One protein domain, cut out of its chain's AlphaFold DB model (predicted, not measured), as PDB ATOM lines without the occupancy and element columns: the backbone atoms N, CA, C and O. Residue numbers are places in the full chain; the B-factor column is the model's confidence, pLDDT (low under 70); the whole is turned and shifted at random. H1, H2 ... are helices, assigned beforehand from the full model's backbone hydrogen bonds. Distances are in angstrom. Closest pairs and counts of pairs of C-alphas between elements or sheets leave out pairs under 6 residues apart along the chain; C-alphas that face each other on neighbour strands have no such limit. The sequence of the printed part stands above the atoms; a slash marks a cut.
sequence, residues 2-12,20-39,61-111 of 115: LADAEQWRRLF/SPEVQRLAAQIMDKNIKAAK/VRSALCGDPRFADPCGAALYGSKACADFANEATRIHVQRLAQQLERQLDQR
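Overview. This is residues 2 to 12, 20 to 39 and 61 to 111 of the 115 residues of an uncharacterized protein of Bifidobacterium bifidum (UniProt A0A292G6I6). One long helix, H5, is crossed on one side by two helices running opposite ways, H1 and H2, and residues 101 to 111, of which 101 to 109 belong to H5, stick out. Short H4 packs on H1; H3 touches no helix. The printed part has 82 residues, 67 of them in five named helices, H1 to H5 in chain order, with no named strand; the class is all helix, and the whole is only just loose, close to compact, with a radius of gyration of the C-alphas of 14.4 A and spans of 44 by 30 by 19 A.

Arrangement. H5, residues 83 to 109, touches H2, residues 21 to 39, about perpendicular at 77 degrees; closest C-alphas Thr 93 and Ala 27, 5.4 A. H5 touches H1, residues 2 to 12, about perpendicular at 87 degrees; closest C-alphas Cys 85 and Phe 12, 6.0 A. H1 touches H2 at a shallow tilt of 18 degrees, opposite ways; closest C-alphas Leu 11 and Val 23, 6.9 A. H4, residues 77 to 80, touches H1; closest C-alphas Tyr 80 and Ala 5, 5.4 A. H3, residues 61 to 66, is apart from H5. Every O i to N i+4 pair is within hydrogen-bond range in H1, H2, H3 and H5.

Along the chain. H5 runs 38.7 A from C-alpha 83 (-91.215, 49.045, 22.613) to C-alpha 109 (-106.076, 56.162, 57.651); H2 spans 26.9 A.

Size, cuts and confidence. Residues 13 to 19 and 40 to 60 are cut out; C-alpha gaps are 11.1 A and 10.6 A. No link printed whole is long. Residues 61 to 78 are among those under pLDDT 70.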
ATOM      1  N   LEU A   2     -77.821  50.995  31.968       65.38
ATOM      2  CA  LEU A   2     -77.712  49.877  31.009       65.38
ATOM      3  C   LEU A   2     -77.925  48.502  31.665       65.38
ATOM      4  O   LEU A   2     -78.730  47.713  31.186       65.38
ATOM      5  N   ALA A   3     -77.299  48.263  32.822       72.38
ATOM      6  CA  ALA A   3     -77.509  47.029  33.588       72.38
ATOM      7  C   ALA A   3     -78.981  46.816  33.995       72.38
ATOM      8  O   ALA A   3     -79.464  45.690  34.000       72.38
ATOM      9  N   ASP A   4     -79.710  47.901  34.274       82.44
ATOM     10  CA  ASP A   4     -81.131  47.834  34.631       82.44
ATOM     11  C   ASP A   4     -81.980  47.443  33.418       82.44
ATOM     12  O   ASP A   4     -82.852  46.584  33.516       82.44
ATOM     13  N   ALA A   5     -81.693  48.036  32.256       83.81
ATOM     14  CA  ALA A   5     -82.373  47.714  31.007       83.81
ATOM     15  C   ALA A   5     -82.142  46.256  30.580       83.81
ATOM     16  O   ALA A   5     -83.069  45.591  30.120       83.81
ATOM     17  N   GLU A   6     -80.942  45.715  30.805       89.06
ATOM     18  CA  GLU A   6     -80.669  44.295  30.576       89.06
ATOM     19  C   GLU A   6     -81.452  43.379  31.519       89.06
ATOM     20  O   GLU A   6     -81.930  42.333  31.083       89.06
ATOM     21  N   GLN A   7     -81.598  43.746  32.795       91.00
ATOM     22  CA  GLN A   7     -82.404  42.970  33.742       91.00
ATOM     23  C   GLN A   7     -83.882  42.958  33.339       91.00
ATOM     24  O   GLN A   7     -84.504  41.897  33.358       91.00
ATOM     25  N   TRP A   8     -84.414  44.105  32.910       91.00
ATOM     26  CA  TRP A   8     -85.764  44.203  32.355       91.00
ATOM     27  C   TRP A   8     -85.944  43.320  31.126       91.00
ATOM     28  O   TRP A   8     -86.905  42.558  31.065       91.00
ATOM     29  N   ARG A   9     -84.989  43.358  30.191       91.50
ATOM     30  CA  ARG A   9     -85.026  42.531  28.983       91.50
ATOM     31  C   ARG A   9     -84.980  41.040  29.302       91.50
ATOM     32  O   ARG A   9     -85.781  40.287  28.770       91.50
ATOM     33  N   ARG A  10     -84.118  40.615  30.232       93.88
ATOM     34  CA  ARG A  10     -84.042  39.206  30.655       93.88
ATOM     35  C   ARG A  10     -85.363  38.700  31.223       93.88
ATOM     36  O   ARG A  10     -85.725  37.573  30.926       93.88
ATOM     37  N   LEU A  11     -86.063  39.501  32.033       95.12
ATOM     38  CA  LEU A  11     -87.388  39.131  32.546       95.12
ATOM     39  C   LEU A  11     -88.460  39.184  31.455       95.12
ATOM     40  O   LEU A  11     -89.343  38.343  31.429       95.12
ATOM     41  N   PHE A  12     -88.382  40.140  30.535       94.06
ATOM     42  CA  PHE A  12     -89.302  40.204  29.406       94.06
ATOM     43  C   PHE A  12     -89.195  38.957  28.508       94.06
ATOM     44  O   PHE A  12     -90.211  38.364  28.148       94.06
ATOM     45  N   SER A  20     -95.770  39.944  38.170       97.00
ATOM     46  CA  SER A  20     -95.100  38.792  38.777       97.00
ATOM     47  C   SER A  20     -94.144  39.204  39.910       97.00
ATOM     48  O   SER A  20     -93.595  40.316  39.904       97.00
ATOM     49  N   PRO A  21     -93.917  38.334  40.914       96.50
ATOM     50  CA  PRO A  21     -93.090  38.667  42.074       96.50
ATOM     51  C   PRO A  21     -91.670  39.120  41.716       96.50
ATOM     52  O   PRO A  21     -91.164  40.084  42.286       96.50
ATOM     53  N   GLU A  22     -91.015  38.440  40.784       95.94
ATOM     54  CA  GLU A  22     -89.662  38.726  40.311       95.94
ATOM     55  C   GLU A  22     -89.572  40.080  39.601       95.94
ATOM     56  O   GLU A  22     -88.648  40.855  39.862       95.94
ATOM     57  N   VAL A  23     -90.573  40.410  38.787       96.25
ATOM     58  CA  VAL A  23     -90.655  41.692  38.087       96.25
ATOM     59  C   VAL A  23     -90.904  42.833  39.065       96.25
ATOM     60  O   VAL A  23     -90.249  43.875  39.005       96.25
ATOM     61  N   GLN A  24     -91.798  42.629  40.027       97.06
ATOM     62  CA  GLN A  24     -92.109  43.634  41.040       97.06
ATOM     63  C   GLN A  24     -90.943  43.864  42.011       97.06
ATOM     64  O   GLN A  24     -90.748  44.989  42.475       97.06
ATOM     65  N   ARG A  25     -90.111  42.844  42.274       96.25
ATOM     66  CA  ARG A  25     -88.840  43.018  43.001       96.25
ATOM     67  C   ARG A  25     -87.857  43.886  42.220       96.25
ATOM     68  O   ARG A  25     -87.247  44.770  42.819       96.25
ATOM     69  N   LEU A  26     -87.719  43.665  40.910       92.88
ATOM     70  CA  LEU A  26     -86.848  44.490  40.069       92.88
ATOM     71  C   LEU A  26     -87.334  45.948  40.021       92.88
ATOM     72  O   LEU A  26     -86.529  46.863  40.199       92.88
ATOM     73  N   ALA A  27     -88.646  46.165  39.866       90.25
ATOM     74  CA  ALA A  27     -89.257  47.495  39.908       90.25
ATOM     75  C   ALA A  27     -88.926  48.232  41.216       90.25
ATOM     76  O   ALA A  27     -88.427  49.359  41.186       90.25
ATOM     77  N   ALA A  28     -89.133  47.569  42.357       91.75
ATOM     78  CA  ALA A  28     -88.835  48.125  43.673       91.75
ATOM     79  C   ALA A  28     -87.346  48.475  43.830       91.75
ATOM     80  O   ALA A  28     -87.004  49.572  44.273       91.75
ATOM     81  N   GLN A  29     -86.452  47.565  43.427       91.31
ATOM     82  CA  GLN A  29     -85.004  47.752  43.535       91.31
ATOM     83  C   GLN A  29     -84.518  48.953  42.719       91.31
ATOM     84  O   GLN A  29     -83.728  49.767  43.206       91.31
ATOM     85  N   ILE A  30     -84.971  49.070  41.470       86.69
ATOM     86  CA  ILE A  30     -84.573  50.170  40.587       86.69
ATOM     87  C   ILE A  30     -85.120  51.493  41.115       86.69
ATOM     88  O   ILE A  30     -84.395  52.489  41.122       86.69
ATOM     89  N   MET A  31     -86.364  51.510  41.590       83.88
ATOM     90  CA  MET A  31     -86.973  52.717  42.138       83.88
ATOM     91  C   MET A  31     -86.251  53.198  43.406       83.88
ATOM     92  O   MET A  31     -85.886  54.370  43.478       83.88
ATOM     93  N   ASP A  32     -85.953  52.307  44.356       83.56
ATOM     94  CA  ASP A  32     -85.175  52.629  45.563       83.56
ATOM     95  C   ASP A  32     -83.783  53.174  45.216       83.56
ATOM     96  O   ASP A  32     -83.361  54.216  45.730       83.56
ATOM     97  N   LYS A  33     -83.090  52.529  44.273       83.62
ATOM     98  CA  LYS A  33     -81.790  52.996  43.787       83.62
ATOM     99  C   LYS A  33     -81.877  54.394  43.175       83.62
ATOM    100  O   LYS A  33     -81.033  55.238  43.475       83.62
ATOM    101  N   ASN A  34     -82.888  54.656  42.348       78.94
ATOM    102  CA  ASN A  34     -83.079  55.959  41.712       78.94
ATOM    103  C   ASN A  34     -83.403  57.047  42.742       78.94
ATOM    104  O   ASN A  34     -82.855  58.142  42.655       78.94
ATOM    105  N   ILE A  35     -84.224  56.745  43.752       74.75
ATOM    106  CA  ILE A  35     -84.517  57.669  44.857       74.75
ATOM    107  C   ILE A  35     -83.242  57.984  45.646       74.75
ATOM    108  O   ILE A  35     -82.975  59.148  45.938       74.75
ATOM    109  N   LYS A  36     -82.428  56.972  45.970       77.88
ATOM    110  CA  LYS A  36     -81.141  57.164  46.659       77.88
ATOM    111  C   LYS A  36     -80.177  58.019  45.838       77.88
ATOM    112  O   LYS A  36     -79.582  58.947  46.377       77.88
ATOM    113  N   ALA A  37     -80.067  57.750  44.539       75.81
ATOM    114  CA  ALA A  37     -79.228  58.526  43.631       75.81
ATOM    115  C   ALA A  37     -79.717  59.975  43.472       75.81
ATOM    116  O   ALA A  37     -78.897  60.885  43.398       75.81
ATOM    117  N   ALA A  38     -81.033  60.202  43.443       68.38
ATOM    118  CA  ALA A  38     -81.609  61.543  43.401       68.38
ATOM    119  C   ALA A  38     -81.324  62.310  44.699       68.38
ATOM    120  O   ALA A  38     -80.868  63.447  44.648       68.38
ATOM    121  N   LYS A  39     -81.502  61.673  45.863       68.75
ATOM    122  CA  LYS A  39     -81.186  62.275  47.169       68.75
ATOM    123  C   LYS A  39     -79.713  62.658  47.310       68.75
ATOM    124  O   LYS A  39     -79.420  63.656  47.948       68.75
ATOM    125  N   VAL A  61     -82.681  68.580  38.236       58.78
ATOM    126  CA  VAL A  61     -83.480  67.349  38.148       58.78
ATOM    127  C   VAL A  61     -83.812  67.048  36.689       58.78
ATOM    128  O   VAL A  61     -83.594  65.936  36.227       58.78
ATOM    129  N   ARG A  62     -84.252  68.045  35.914       55.41
ATOM    130  CA  ARG A  62     -84.525  67.895  34.483       55.41
ATOM    131  C   ARG A  62     -83.272  67.593  33.679       55.41
ATOM    132  O   ARG A  62     -83.408  66.881  32.711       55.41
ATOM    133  N   SER A  63     -82.084  68.066  34.037       53.00
ATOM    134  CA  SER A  63     -80.842  67.764  33.306       53.00
ATOM    135  C   SER A  63     -80.262  66.405  33.699       53.00
ATOM    136  O   SER A  63     -79.772  65.682  32.840       53.00
ATOM    137  N   ALA A  64     -80.395  66.000  34.962       54.31
ATOM    138  CA  ALA A  64     -80.114  64.642  35.428       54.31
ATOM    139  C   ALA A  64     -81.079  63.616  34.805       54.31
ATOM    140  O   ALA A  64     -80.739  62.444  34.647       54.31
ATOM    141  N   LEU A  65     -82.278  64.069  34.429       52.22
ATOM    142  CA  LEU A  65     -83.215  63.326  33.603       52.22
ATOM    143  C   LEU A  65     -82.806  63.437  32.109       52.22
ATOM    144  O   LEU A  65     -82.313  62.471  31.555       52.22
ATOM    145  N   CYS A  66     -82.903  64.599  31.462       44.44
ATOM    146  CA  CYS A  66     -82.754  64.850  30.017       44.44
ATOM    147  C   CYS A  66     -81.330  64.834  29.425       44.44
ATOM    148  O   CYS A  66     -81.210  64.772  28.205       44.44
ATOM    149  N   GLY A  67     -80.258  64.886  30.220       45.25
ATOM    150  CA  GLY A  67     -78.878  64.685  29.740       45.25
ATOM    151  C   GLY A  67     -78.562  63.220  29.406       45.25
ATOM    152  O   GLY A  67     -77.452  62.882  29.005       45.25
ATOM    153  N   ASP A  68     -79.549  62.349  29.591       50.22
ATOM    154  CA  ASP A  68     -79.466  60.917  29.413       50.22
ATOM    155  C   ASP A  68     -80.059  60.478  28.058       50.22
ATOM    156  O   ASP A  68     -81.188  60.871  27.736       50.22
ATOM    157  N   PRO A  69     -79.371  59.611  27.286       47.50
ATOM    158  CA  PRO A  69     -79.881  59.041  26.033       47.50
ATOM    159  C   PRO A  69     -81.302  58.451  26.127       47.50
ATOM    160  O   PRO A  69     -81.996  58.368  25.117       47.50
ATOM    161  N   ARG A  70     -81.765  58.092  27.336       47.94
ATOM    162  CA  ARG A  70     -83.142  57.672  27.651       47.94
ATOM    163  C   ARG A  70     -84.237  58.659  27.249       47.94
ATOM    164  O   ARG A  70     -85.360  58.218  27.045       47.94
ATOM    165  N   PHE A  71     -83.952  59.957  27.140       48.56
ATOM    166  CA  PHE A  71     -84.958  60.977  26.795       48.56
ATOM    167  C   PHE A  71     -84.956  61.371  25.315       48.56
ATOM    168  O   PHE A  71     -85.865  62.071  24.873       48.56
ATOM    169  N   ALA A  72     -83.983  60.890  24.533       49.91
ATOM    170  CA  ALA A  72     -84.027  60.957  23.070       49.91
ATOM    171  C   ALA A  72     -84.978  59.905  22.469       49.91
ATOM    172  O   ALA A  72     -85.328  59.974  21.292       49.91
ATOM    173  N   ASP A  73     -85.406  58.942  23.284       56.97
ATOM    174  CA  ASP A  73     -86.290  57.855  22.908       56.97
ATOM    175  C   ASP A  73     -87.525  57.836  23.826       56.97
ATOM    176  O   ASP A  73     -87.514  57.207  24.887       56.97
ATOM    177  N   PRO A  74     -88.615  58.515  23.427       53.66
ATOM    178  CA  PRO A  74     -89.824  58.644  24.241       53.66
ATOM    179  C   PRO A  74     -90.507  57.300  24.539       53.66
ATOM    180  O   PRO A  74     -91.388  57.240  25.394       53.66
ATOM    181  N   CYS A  75     -90.103  56.223  23.855       57.28
ATOM    182  CA  CYS A  75     -90.648  54.883  24.016       57.28
ATOM    183  C   CYS A  75     -89.724  53.939  24.801       57.28
ATOM    184  O   CYS A  75     -90.147  52.824  25.079       57.28
ATOM    185  N   GLY A  76     -88.481  54.321  25.122       61.34
ATOM    186  CA  GLY A  76     -87.482  53.459  25.774       61.34
ATOM    187  C   GLY A  76     -86.983  52.263  24.938       61.34
ATOM    188  O   GLY A  76     -86.181  51.468  25.428       61.34
ATOM    189  N   ALA A  77     -87.420  52.120  23.683       63.38
ATOM    190  CA  ALA A  77     -87.029  51.056  22.762       63.38
ATOM    191  C   ALA A  77     -85.510  50.960  22.492       63.38
ATOM    192  O   ALA A  77     -84.988  49.859  22.362       63.38
ATOM    193  N   ALA A  78     -84.783  52.070  22.441       68.56
ATOM    194  CA  ALA A  78     -83.334  52.136  22.294       68.56
ATOM    195  C   ALA A  78     -82.593  51.597  23.528       68.56
ATOM    196  O   ALA A  78     -81.511  51.031  23.384       68.56
ATOM    197  N   LEU A  79     -83.170  51.717  24.731       72.94
ATOM    198  CA  LEU A  79     -82.587  51.120  25.939       72.94
ATOM    199  C   LEU A  79     -83.018  49.680  26.164       72.94
ATOM    200  O   LEU A  79     -82.192  48.839  26.508       72.94
ATOM    201  N   TYR A  80     -84.305  49.398  25.995       74.94
ATOM    202  CA  TYR A  80     -84.885  48.088  26.276       74.94
ATOM    203  C   TYR A  80     -84.811  47.134  25.073       74.94
ATOM    204  O   TYR A  80     -85.154  45.959  25.182       74.94
ATOM    205  N   GLY A  81     -84.355  47.614  23.914       80.69
ATOM    206  CA  GLY A  81     -84.260  46.862  22.660       80.69
ATOM    207  C   GLY A  81     -85.592  46.690  21.919       80.69
ATOM    208  O   GLY A  81     -85.592  46.275  20.763       80.69
ATOM    209  N   SER A  82     -86.730  47.000  22.550       84.81
ATOM    210  CA  SER A  82     -88.049  46.994  21.913       84.81
ATOM    211  C   SER A  82     -89.056  47.852  22.681       84.81
ATOM    212  O   SER A  82     -88.947  48.018  23.898       84.81
ATOM    213  N   LYS A  83     -90.084  48.348  21.980       85.38
ATOM    214  CA  LYS A  83     -91.215  49.045  22.613       85.38
ATOM    215  C   LYS A  83     -91.967  48.134  23.593       85.38
ATOM    216  O   LYS A  83     -92.352  48.589  24.659       85.38
ATOM    217  N   ALA A  84     -92.132  46.852  23.267       89.56
ATOM    218  CA  ALA A  84     -92.843  45.905  24.124       89.56
ATOM    219  C   ALA A  84     -92.132  45.689  25.472       89.56
ATOM    220  O   ALA A  84     -92.780  45.709  26.516       89.56
ATOM    221  N   CYS A  85     -90.800  45.564  25.465       89.38
ATOM    222  CA  CYS A  85     -90.023  45.469  26.702       89.38
ATOM    223  C   CYS A  85     -90.088  46.772  27.518       89.38
ATOM    224  O   CYS A  85     -90.117  46.733  28.749       89.38
ATOM    225  N   ALA A  86     -90.135  47.925  26.851       86.31
ATOM    226  CA  ALA A  86     -90.294  49.205  27.527       86.31
ATOM    227  C   ALA A  86     -91.689  49.362  28.161       86.31
ATOM    228  O   ALA A  86     -91.789  49.738  29.327       86.31
ATOM    229  N   ASP A  87     -92.756  49.018  27.433       88.12
ATOM    230  CA  ASP A  87     -94.132  49.017  27.943       88.12
ATOM    231  C   ASP A  87     -94.260  48.070  29.151       88.12
ATOM    232  O   ASP A  87     -94.843  48.439  30.168       88.12
ATOM    233  N   PHE A  88     -93.643  46.888  29.078       92.06
ATOM    234  CA  PHE A  88     -93.581  45.916  30.170       92.06
ATOM    235  C   PHE A  88     -92.930  46.480  31.444       92.06
ATOM    236  O   PHE A  88     -93.479  46.319  32.539       92.06
ATOM    237  N   ALA A  89     -91.784  47.157  31.309       89.94
ATOM    238  CA  ALA A  89     -91.070  47.773  32.429       89.94
ATOM    239  C   ALA A  89     -91.839  48.969  33.021       89.94
ATOM    240  O   ALA A  89     -91.917  49.135  34.245       89.94
ATOM    241  N   ASN A  90     -92.450  49.784  32.157       87.56
ATOM    242  CA  ASN A  90     -93.290  50.911  32.557       87.56
ATOM    243  C   ASN A  90     -94.525  50.433  33.326       87.56
ATOM    244  O   ASN A  90     -94.834  50.971  34.389       87.56
ATOM    245  N   GLU A  91     -95.192  49.391  32.834       90.88
ATOM    246  CA  GLU A  91     -96.371  48.816  33.473       90.88
ATOM    247  C   GLU A  91     -96.032  48.194  34.832       90.88
ATOM    248  O   GLU A  91     -96.717  48.449  35.823       90.88
ATOM    249  N   ALA A  92     -94.920  47.461  34.923       91.50
ATOM    250  CA  ALA A  92     -94.440  46.916  36.189       91.50
ATOM    251  C   ALA A  92     -94.189  48.016  37.232       91.50
ATOM    252  O   ALA A  92     -94.609  47.900  38.387       91.50
ATOM    253  N   THR A  93     -93.558  49.114  36.807       88.31
ATOM    254  CA  THR A  93     -93.305  50.281  37.660       88.31
ATOM    255  C   THR A  93     -94.612  50.955  38.075       88.31
ATOM    256  O   THR A  93     -94.798  51.262  39.253       88.31
ATOM    257  N   ARG A  94     -95.558  51.133  37.144       87.38
ATOM    258  CA  ARG A  94     -96.881  51.714  37.413       87.38
ATOM    259  C   ARG A  94     -97.635  50.912  38.474       87.38
ATOM    260  O   ARG A  94     -98.130  51.495  39.437       87.38
ATOM    261  N   ILE A  95     -97.683  49.588  38.327       90.62
ATOM    262  CA  ILE A  95     -98.319  48.676  39.289       90.62
ATOM    263  C   ILE A  95     -97.659  48.803  40.667       90.62
ATOM    264  O   ILE A  95     -98.359  48.899  41.678       90.62
ATOM    265  N   HIS A  96     -96.325  48.841  40.717       90.00
ATOM    266  CA  HIS A  96     -95.590  48.977  41.971       90.00
ATOM    267  C   HIS A  96     -95.934  50.285  42.697       90.00
ATOM    268  O   HIS A  96     -96.274  50.269  43.881       90.00
ATOM    269  N   VAL A  97     -95.921  51.411  41.977       86.06
ATOM    270  CA  VAL A  97     -96.246  52.733  42.533       86.06
ATOM    271  C   VAL A  97     -97.686  52.791  43.037       86.06
ATOM    272  O   VAL A  97     -97.929  53.311  44.122       86.06
ATOM    273  N   GLN A  98     -98.638  52.219  42.297       89.31
ATOM    274  CA  GLN A  98    -100.033  52.152  42.741       89.31
ATOM    275  C   GLN A  98    -100.187  51.355  44.038       89.31
ATOM    276  O   GLN A  98    -100.889  51.792  44.947       89.31
ATOM    277  N   ARG A  99     -99.502  50.211  44.158       91.88
ATOM    278  CA  ARG A  99     -99.506  49.407  45.390       91.88
ATOM    279  C   ARG A  99     -98.906  50.182  46.562       91.88
ATOM    280  O   ARG A  99     -99.470  50.148  47.653       91.88
ATOM    281  N   LEU A 100     -97.812  50.907  46.332       88.56
ATOM    282  CA  LEU A 100     -97.183  51.739  47.356       88.56
ATOM    283  C   LEU A 100     -98.106  52.880  47.811       88.56
ATOM    284  O   LEU A 100     -98.247  53.103  49.011       88.56
ATOM    285  N   ALA A 101     -98.771  53.563  46.874       86.12
ATOM    286  CA  ALA A 101     -99.738  54.615  47.187       86.12
ATOM    287  C   ALA A 101    -100.894  54.079  48.047       86.12
ATOM    288  O   ALA A 101    -101.168  54.625  49.110       86.12
ATOM    289  N   GLN A 102    -101.480  52.941  47.665       89.00
ATOM    290  CA  GLN A 102    -102.538  52.288  48.444       89.00
ATOM    291  C   GLN A 102    -102.072  51.864  49.844       89.00
ATOM    292  O   GLN A 102    -102.835  51.922  50.806       89.00
ATOM    293  N   GLN A 103    -100.828  51.396  49.980       88.94
ATOM    294  CA  GLN A 103    -100.254  51.069  51.287       88.94
ATOM    295  C   GLN A 103    -100.084  52.317  52.154       88.94
ATOM    296  O   GLN A 103    -100.377  52.260  53.346       88.94
ATOM    297  N   LEU A 104     -99.634  53.425  51.564       86.50
ATOM    298  CA  LEU A 104     -99.468  54.692  52.265       86.50
ATOM    299  C   LEU A 104    -100.818  55.263  52.719       86.50
ATOM    300  O   LEU A 104    -100.938  55.649  53.877       86.50
ATOM    301  N   GLU A 105    -101.833  55.252  51.854       88.75
ATOM    302  CA  GLU A 105    -103.205  55.660  52.192       88.75
ATOM    303  C   GLU A 105    -103.725  54.883  53.407       88.75
ATOM    304  O   GLU A 105    -104.118  55.480  54.405       88.75
ATOM    305  N   ARG A 106    -103.593  53.549  53.397       88.94
ATOM    306  CA  ARG A 106    -103.995  52.711  54.539       88.94
ATOM    307  C   ARG A 106    -103.221  53.027  55.819       88.94
ATOM    308  O   ARG A 106    -103.794  52.935  56.898       88.94
ATOM    309  N   GLN A 107    -101.934  53.362  55.729       84.06
ATOM    310  CA  GLN A 107    -101.142  53.752  56.902       84.06
ATOM    311  C   GLN A 107    -101.580  55.106  57.469       84.06
ATOM    312  O   GLN A 107    -101.572  55.287  58.685       84.06
ATOM    313  N   LEU A 108    -101.956  56.049  56.603       82.69
ATOM    314  CA  LEU A 108    -102.466  57.356  57.011       82.69
ATOM    315  C   LEU A 108    -103.853  57.239  57.654       82.69
ATOM    316  O   LEU A 108    -104.066  57.836  58.706       82.69
ATOM    317  N   ASP A 109    -104.739  56.415  57.095       80.12
ATOM    318  CA  ASP A 109    -106.076  56.162  57.651       80.12
ATOM    319  C   ASP A 109    -106.029  55.437  59.005       80.12
ATOM    320  O   ASP A 109    -106.905  55.610  59.850       80.12
ATOM    321  N   GLN A 110    -104.993  54.626  59.235       75.25
ATOM    322  CA  GLN A 110    -104.786  53.893  60.488       75.25
ATOM    323  C   GLN A 110    -104.026  54.696  61.548       75.25
ATOM    324  O   GLN A 110    -103.798  54.183  62.646       75.25
ATOM    325  N   ARG A 111    -103.608  55.934  61.252       67.06
ATOM    326  CA  ARG A 111    -102.886  56.765  62.216       67.06
ATOM    327  C   ARG A 111    -103.870  57.172  63.324       67.06
ATOM    328  O   ARG A 111    -104.813  57.907  63.038       67.06
TER     329      ARG A 111